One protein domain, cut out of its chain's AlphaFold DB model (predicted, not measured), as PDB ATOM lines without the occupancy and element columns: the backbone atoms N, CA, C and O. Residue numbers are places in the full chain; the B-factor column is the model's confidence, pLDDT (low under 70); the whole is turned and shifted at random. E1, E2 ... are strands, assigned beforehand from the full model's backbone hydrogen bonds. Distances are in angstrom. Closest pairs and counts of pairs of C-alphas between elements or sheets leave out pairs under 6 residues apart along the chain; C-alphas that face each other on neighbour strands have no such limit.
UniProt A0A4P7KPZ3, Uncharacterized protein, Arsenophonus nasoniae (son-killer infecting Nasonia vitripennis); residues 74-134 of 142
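Overview. This is residues 74 to 134 of the 142 residues of an uncharacterized protein of Arsenophonus nasoniae (son-killer infecting Nasonia vitripennis) (UniProt A0A4P7KPZ3). Little regular structure is present: a small, twisted four-stranded sheet, E1 to E4, with loops of residues 74 to 83 and 102 to 119 running on beyond one end of its strands. The sheet is a meander in the order E1, E2, E3, E4, each strand the antiparallel neighbour of the one before. The printed part has 61 residues, 21 in named strands, no named helix, class all strand; it is only just loose, close to compact, with radius of gyration of the C-alphas 12.8 A and spans 38 by 19 by 17 A.

Arrangement. Inner strands E2, residues 97 to 101, and E3, residues 120 to 126, form a hairpin at 167 degrees; N 98 and O 123 are 2.8 A apart. Edge strand E1, residues 84 to 87, forms a hairpin with E2 at 158 degrees; N 99 and O 85 are 2.8 A apart. Edge strand E4, residues 129 to 133, forms a hairpin with E3 at 156 degrees; N 131 and O 124 are 2.8 A apart. E1 and E4 are apart.

Along the chain. E3 measures 18.8 A, E2 13.3 A, E4 12.2 A and E1 9.9 A. C-alpha 84 is at (573.650, 361.029, 395.512), C-alpha 133 at (578.173, 368.912, 383.372).

Size, cuts and confidence. The C-alphas farthest apart, of Gly 77 and Gln 127, are 38.6 A apart. The printed part has no cut; the link E2 to E3 is long. Residues 112 to 119 and 134 have pLDDT under 70.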
ATOM      1  N   TYR A  74     576.538 352.297 393.101       90.75
ATOM      2  CA  TYR A  74     577.208 351.073 392.680       90.75
ATOM      3  C   TYR A  74     578.731 351.226 392.805       90.75
ATOM      4  O   TYR A  74     579.305 352.231 392.372       90.75
ATOM      5  N   CYS A  75     579.367 350.225 393.407       89.75
ATOM      6  CA  CYS A  75     580.811 350.128 393.563       89.75
ATOM      7  C   CYS A  75     581.239 348.661 393.532       89.75
ATOM      8  O   CYS A  75     580.590 347.824 394.167       89.75
ATOM      9  N   PHE A  76     582.317 348.352 392.809       87.44
ATOM     10  CA  PHE A  76     582.886 347.006 392.782       87.44
ATOM     11  C   PHE A  76     583.738 346.688 394.029       87.44
ATOM     12  O   PHE A  76     583.828 345.528 394.428       87.44
ATOM     13  N   GLY A  77     584.339 347.707 394.654       85.69
ATOM     14  CA  GLY A  77     585.245 347.597 395.805       85.69
ATOM     15  C   GLY A  77     584.842 348.478 396.993       85.69
ATOM     16  O   GLY A  77     583.662 348.600 397.321       85.69
ATOM     17  N   ASP A  78     585.827 349.105 397.640       82.69
ATOM     18  CA  ASP A  78     585.626 349.954 398.820       82.69
ATOM     19  C   ASP A  78     585.480 351.431 398.428       82.69
ATOM     20  O   ASP A  78     586.415 352.235 398.517       82.69
ATOM     21  N   CYS A  79     584.274 351.815 398.010       84.19
ATOM     22  CA  CYS A  79     583.947 353.209 397.739       84.19
ATOM     23  C   CYS A  79     583.428 353.922 398.992       84.19
ATOM     24  O   CYS A  79     582.488 353.471 399.646       84.19
ATOM     25  N   VAL A  80     584.005 355.086 399.305       81.00
ATOM     26  CA  VAL A  80     583.618 355.905 400.463       81.00
ATOM     27  C   VAL A  80     583.115 357.264 399.991       81.00
ATOM     28  O   VAL A  80     583.850 358.029 399.365       81.00
ATOM     29  N   GLY A  81     581.872 357.605 400.333       83.19
ATOM     30  CA  GLY A  81     581.301 358.913 400.027       83.19
ATOM     31  C   GLY A  81     579.779 358.922 399.997       83.19
ATOM     32  O   GLY A  81     579.121 357.992 400.455       83.19
ATOM     33  N   VAL A  82     579.222 359.991 399.427       83.94
ATOM     34  CA  VAL A  82     577.780 360.139 399.215       83.94
ATOM     35  C   VAL A  82     577.477 359.891 397.738       83.94
ATOM     36  O   VAL A  82     577.902 360.667 396.885       83.94
ATOM     37  N   ALA A  83     576.729 358.823 397.460       85.69
ATOM     38  CA  ALA A  83     576.358 358.378 396.114       85.69
ATOM     39  C   ALA A  83     575.483 359.379 395.338       85.69
ATOM     40  O   ALA A  83     575.600 359.517 394.120       85.69
ATOM     41  N   LEU A  84     574.591 360.061 396.058       88.12
ATOM     42  CA  LEU A  84     573.650 361.029 395.512       88.12
ATOM     43  C   LEU A  84     573.619 362.256 396.412       88.12
ATOM     44  O   LEU A  84     573.301 362.160 397.598       88.12
ATOM     45  N   LYS A  85     573.918 363.420 395.842       87.31
ATOM     46  CA  LYS A  85     573.853 364.697 396.553       87.31
ATOM     47  C   LYS A  85     573.083 365.710 395.725       87.31
ATOM     48  O   LYS A  85     573.446 365.988 394.588       87.31
ATOM     49  N   ILE A  86     572.055 366.299 396.321       87.56
ATOM     50  CA  ILE A  86     571.365 367.457 395.753       87.56
ATOM     51  C   ILE A  86     572.018 368.706 396.336       87.56
ATOM     52  O   ILE A  86     572.296 368.773 397.535       87.56
ATOM     53  N   SER A  87     572.327 369.662 395.476       86.81
ATOM     54  CA  SER A  87     572.963 370.919 395.841       86.81
ATOM     55  C   SER A  87     572.361 372.059 395.026       86.81
ATOM     56  O   SER A  87     571.485 371.862 394.181       86.81
ATOM     57  N   GLU A  88     572.841 373.260 395.292       83.19
ATOM     58  CA  GLU A  88     572.482 374.460 394.561       83.19
ATOM     59  C   GLU A  88     573.746 375.178 394.113       83.19
ATOM     60  O   GLU A  88     574.795 375.119 394.768       83.19
ATOM     61  N   LYS A  89     573.644 375.850 392.971       81.38
ATOM     62  CA  LYS A  89     574.661 376.797 392.545       81.38
ATOM     63  C   LYS A  89     574.317 378.173 393.104       81.38
ATOM     64  O   LYS A  89     573.180 378.622 392.998       81.38
ATOM     65  N   GLU A  90     575.323 378.871 393.614       78.75
ATOM     66  CA  GLU A  90     575.184 380.264 394.036       78.75
ATOM     67  C   GLU A  90     574.592 381.124 392.900       78.75
ATOM     68  O   GLU A  90     575.090 381.114 391.767       78.75
ATOM     69  N   GLY A  91     573.496 381.829 393.195       79.81
ATOM     70  CA  GLY A  91     572.739 382.622 392.221       79.81
ATOM     71  C   GLY A  91     571.681 381.850 391.416       79.81
ATOM     72  O   GLY A  91     571.096 382.419 390.495       79.81
ATOM     73  N   GLU A  92     571.423 380.579 391.732       82.88
ATOM     74  CA  GLU A  92     570.327 379.783 391.163       82.88
ATOM     75  C   GLU A  92     569.268 379.418 392.210       82.88
ATOM     76  O   GLU A  92     569.405 379.729 393.388       82.88
ATOM     77  N   ALA A  93     568.184 378.784 391.755       80.62
ATOM     78  CA  ALA A  93     567.155 378.255 392.641       80.62
ATOM     79  C   ALA A  93     567.702 377.116 393.521       80.62
ATOM     80  O   ALA A  93     568.626 376.400 393.122       80.62
ATOM     81  N   GLU A  94     567.072 376.914 394.679       81.69
ATOM     82  CA  GLU A  94     567.336 375.759 395.538       81.69
ATOM     83  C   GLU A  94     567.217 374.456 394.729       81.69
ATOM     84  O   GLU A  94     566.367 374.321 393.842       81.69
ATOM     85  N   HIS A  95     568.094 373.494 395.021       85.44
ATOM     86  CA  HIS A  95     568.143 372.190 394.346       85.44
ATOM     87  C   HIS A  95     568.424 372.244 392.829       85.44
ATOM     88  O   HIS A  95     568.032 371.334 392.091       85.44
ATOM     89  N   SER A  96     569.127 373.275 392.341       84.50
ATOM     90  CA  SER A  96     569.457 373.398 390.913       84.50
ATOM     91  C   SER A  96     570.413 372.326 390.380       84.50
ATOM     92  O   SER A  96     570.517 372.176 389.159       84.50
ATOM     93  N   CYS A  97     571.085 371.566 391.252       86.88
ATOM     94  CA  CYS A  97     572.076 370.565 390.878       86.88
ATOM     95  C   CYS A  97     571.851 369.202 391.544       86.88
ATOM     96  O   CYS A  97     571.646 369.092 392.752       86.88
ATOM     97  N   ILE A  98     571.992 368.136 390.758       88.75
ATOM     98  CA  ILE A  98     571.976 366.745 391.216       88.75
ATOM     99  C   ILE A  98     573.324 366.125 390.872       88.75
ATOM    100  O   ILE A  98     573.719 366.090 389.709       88.75
ATOM    101  N   HIS A  99     574.024 365.633 391.885       87.31
ATOM    102  CA  HIS A  99     575.294 364.935 391.762       87.31
ATOM    103  C   HIS A  99     575.052 363.447 391.963       87.31
ATOM    104  O   HIS A  99     574.511 363.050 392.996       87.31
ATOM    105  N   LEU A 100     575.483 362.646 390.999       89.19
ATOM    106  CA  LEU A 100     575.457 361.194 391.052       89.19
ATOM    107  C   LEU A 100     576.877 360.674 390.860       89.19
ATOM    108  O   LEU A 100     577.619 361.188 390.024       89.19
ATOM    109  N   ILE A 101     577.237 359.650 391.623       88.06
ATOM    110  CA  ILE A 101     578.473 358.900 391.427       88.06
ATOM    111  C   ILE A 101     578.189 357.406 391.460       88.06
ATOM    112  O   ILE A 101     577.365 356.921 392.243       88.06
ATOM    113  N   TYR A 102     578.866 356.685 390.581       88.12
ATOM    114  CA  TYR A 102     578.924 355.237 390.576       88.12
ATOM    115  C   TYR A 102     580.210 354.801 389.883       88.12
ATOM    116  O   TYR A 102     580.697 355.495 388.999       88.12
ATOM    117  N   ASP A 103     580.723 353.643 390.269       86.88
ATOM    118  CA  ASP A 103     581.913 353.039 389.680       86.88
ATOM    119  C   ASP A 103     581.621 352.642 388.217       86.88
ATOM    120  O   ASP A 103     580.923 351.655 387.945       86.88
ATOM    121  N   TYR A 104     582.027 353.490 387.267       83.19
ATOM    122  CA  TYR A 104     581.776 353.285 385.837       83.19
ATOM    123  C   TYR A 104     582.858 352.415 385.191       83.19
ATOM    124  O   TYR A 104     582.538 351.634 384.289       83.19
ATOM    125  N   ASN A 105     584.108 352.543 385.643       84.62
ATOM    126  CA  ASN A 105     585.271 351.836 385.105       84.62
ATOM    127  C   ASN A 105     585.542 350.475 385.791       84.62
ATOM    128  O   ASN A 105     586.328 349.690 385.262       84.62
ATOM    129  N   LEU A 106     584.835 350.168 386.886       83.94
ATOM    130  CA  LEU A 106     584.938 348.951 387.699       83.94
ATOM    131  C   LEU A 106     586.284 348.795 388.421       83.94
ATOM    132  O   LEU A 106     586.720 347.671 388.681       83.94
ATOM    133  N   ASP A 107     586.955 349.900 388.746       86.00
ATOM    134  CA  ASP A 107     588.236 349.885 389.462       86.00
ATOM    135  C   ASP A 107     588.086 349.755 390.992       86.00
ATOM    136  O   ASP A 107     589.076 349.591 391.717       86.00
ATOM    137  N   GLY A 108     586.839 349.777 391.482       84.38
ATOM    138  CA  GLY A 108     586.494 349.617 392.885       84.38
ATOM    139  C   GLY A 108     586.739 350.855 393.742       84.38
ATOM    140  O   GLY A 108     586.810 350.722 394.969       84.38
ATOM    141  N   LYS A 109     586.886 352.041 393.141       83.31
ATOM    142  CA  LYS A 109     587.062 353.317 393.841       83.31
ATOM    143  C   LYS A 109     586.198 354.402 393.205       83.31
ATOM    144  O   LYS A 109     585.971 354.453 392.012       83.31
ATOM    145  N   TRP A 110     585.722 355.329 394.030       83.31
ATOM    146  CA  TRP A 110     585.094 356.554 393.533       83.31
ATOM    147  C   TRP A 110     586.158 357.639 393.363       83.31
ATOM    148  O   TRP A 110     586.627 358.215 394.352       83.31
ATOM    149  N   GLU A 111     586.540 357.928 392.119       71.50
ATOM    150  CA  GLU A 111     587.465 359.020 391.800       71.50
ATOM    151  C   GLU A 111     586.801 360.385 392.023       71.50
ATOM    152  O   GLU A 111     585.688 360.646 391.566       71.50
ATOM    153  N   LYS A 112     587.474 361.290 392.751       65.12
ATOM    154  CA  LYS A 112     586.946 362.630 393.060       65.12
ATOM    155  C   LYS A 112     586.898 363.502 391.799       65.12
ATOM    156  O   LYS A 112     587.789 363.436 390.966       65.12
ATOM    157  N   ALA A 113     585.924 364.416 391.729       57.56
ATOM    158  CA  ALA A 113     585.671 365.364 390.627       57.56
ATOM    159  C   ALA A 113     586.822 366.332 390.235       57.56
ATOM    160  O   ALA A 113     586.576 367.314 389.539       57.56
ATOM    161  N   LYS A 114     588.052 366.125 390.725       55.19
ATOM    162  CA  LYS A 114     589.238 366.924 390.380       55.19
ATOM    163  C   LYS A 114     590.014 366.380 389.179       55.19
ATOM    164  O   LYS A 114     590.758 367.157 388.591       55.19
ATOM    165  N   ASP A 115     589.823 365.117 388.809       52.66
ATOM    166  CA  ASP A 115     590.481 364.522 387.647       52.66
ATOM    167  C   ASP A 115     589.584 364.625 386.402       52.66
ATOM    168  O   ASP A 115     588.360 364.497 386.477       52.66
ATOM    169  N   GLU A 116     590.183 364.865 385.230       47.78
ATOM    170  CA  GLU A 116     589.479 364.972 383.937       47.78
ATOM    171  C   GLU A 116     588.692 363.691 383.562       47.78
ATOM    172  O   GLU A 116     587.874 363.715 382.632       47.78
ATOM    173  N   THR A 117     588.902 362.607 384.318       48.00
ATOM    174  CA  THR A 117     588.296 361.269 384.235       48.00
ATOM    175  C   THR A 117     587.201 360.999 385.272       48.00
ATOM    176  O   THR A 117     586.768 359.863 385.391       48.00
ATOM    177  N   SER A 118     586.729 361.997 386.023       56.34
ATOM    178  CA  SER A 118     585.867 361.732 387.181       56.34
ATOM    179  C   SER A 118     584.541 361.024 386.853       56.34
ATOM    180  O   SER A 118     583.776 361.516 386.017       56.34
ATOM    181  N   ASP A 119     584.194 359.995 387.632       59.06
ATOM    182  CA  ASP A 119     582.920 359.244 387.610       59.06
ATOM    183  C   ASP A 119     581.696 360.033 388.129       59.06
ATOM    184  O   ASP A 119     580.649 359.479 388.482       59.06
ATOM    185  N   PHE A 120     581.816 361.359 388.208       72.06
ATOM    186  CA  PHE A 120     580.753 362.246 388.656       72.06
ATOM    187  C   PHE A 120     579.857 362.664 387.489       72.06
ATOM    188  O   PHE A 120     580.262 363.396 386.584       72.06
ATOM    189  N   PHE A 121     578.589 362.281 387.581       79.00
ATOM    190  CA  PHE A 121     577.525 362.736 386.695       79.00
ATOM    191  C   PHE A 121     576.766 363.862 387.393       79.00
ATOM    192  O   PHE A 121     576.081 363.632 388.393       79.00
ATOM    193  N   ILE A 122     576.903 365.096 386.899       84.19
ATOM    194  CA  ILE A 122     576.225 366.256 387.483       84.19
ATOM    195  C   ILE A 122     575.195 366.805 386.506       84.19
ATOM    196  O   ILE A 122     575.487 367.166 385.367       84.19
ATOM    197  N   TYR A 123     573.970 366.907 386.995       86.81
ATOM    198  CA  TYR A 123     572.823 367.416 386.272       86.81
ATOM    199  C   TYR A 123     572.438 368.775 386.842       86.81
ATOM    200  O   TYR A 123     572.163 368.873 388.035       86.81
ATOM    201  N   ARG A 124     572.418 369.820 386.010       86.06
ATOM    202  CA  ARG A 124     572.075 371.191 386.416       86.06
ATOM    203  C   ARG A 124     570.881 371.717 385.635       86.06
ATOM    204  O   ARG A 124     570.859 371.635 384.407       86.06
ATOM    205  N   MET A 125     569.918 372.301 386.337       81.12
ATOM    206  CA  MET A 125     568.781 373.006 385.748       81.12
ATOM    207  C   MET A 125     569.041 374.513 385.777       81.12
ATOM    208  O   MET A 125     569.087 375.119 386.842       81.12
ATOM    209  N   HIS A 126     569.160 375.137 384.606       80.81
ATOM    210  CA  HIS A 126     569.338 376.584 384.492       80.81
ATOM    211  C   HIS A 126     568.392 377.167 383.442       80.81
ATOM    212  O   HIS A 126     568.462 376.800 382.271       80.81
ATOM    213  N   GLN A 127     567.517 378.096 383.846       76.88
ATOM    214  CA  GLN A 127     566.568 378.776 382.947       76.88
ATOM    215  C   GLN A 127     565.740 377.799 382.083       76.88
ATOM    216  O   GLN A 127     565.632 377.965 380.869       76.88
ATOM    217  N   GLY A 128     565.220 376.726 382.690       71.25
ATOM    218  CA  GLY A 128     564.445 375.700 381.978       71.25
ATOM    219  C   GLY A 128     565.266 374.816 381.031       71.25
ATOM    220  O   GLY A 128     564.693 374.037 380.274       71.25
ATOM    221  N   ARG A 129     566.601 374.920 381.058       73.25
ATOM    222  CA  ARG A 129     567.518 374.050 380.320       73.25
ATOM    223  C   ARG A 129     568.230 373.121 381.290       73.25
ATOM    224  O   ARG A 129     568.961 373.576 382.168       73.25
ATOM    225  N   LEU A 130     568.041 371.823 381.089       76.12
ATOM    226  CA  LEU A 130     568.831 370.796 381.754       76.12
ATOM    227  C   LEU A 130     570.151 370.604 381.020       76.12
ATOM    228  O   LEU A 130     570.183 370.424 379.804       76.12
ATOM    229  N   GLN A 131     571.240 370.672 381.773       80.56
ATOM    230  CA  GLN A 131     572.597 370.509 381.281       80.56
ATOM    231  C   GLN A 131     573.273 369.396 382.068       80.56
ATOM    232  O   GLN A 131     573.193 369.353 383.294       80.56
ATOM    233  N   ILE A 132     573.970 368.522 381.351       77.31
ATOM    234  CA  ILE A 132     574.888 367.559 381.951       77.31
ATOM    235  C   ILE A 132     576.250 368.244 381.987       77.31
ATOM    236  O   ILE A 132     576.722 368.741 380.966       77.31
ATOM    237  N   HIS A 133     576.847 368.345 383.164       72.00
ATOM    238  CA  HIS A 133     578.173 368.912 383.372       72.00
ATOM    239  C   HIS A 133     578.997 367.977 384.259       72.00
ATOM    240  O   HIS A 133     578.459 367.157 384.994       72.00
ATOM    241  N   ARG A 134     580.323 368.139 384.225       64.56
ATOM    242  CA  ARG A 134     581.232 367.504 385.196       64.56
ATOM    243  C   ARG A 134     581.394 368.320 386.487       64.56
ATOM    244  O   ARG A 134     582.013 367.861 387.435       64.56
TER     245      ARG A 134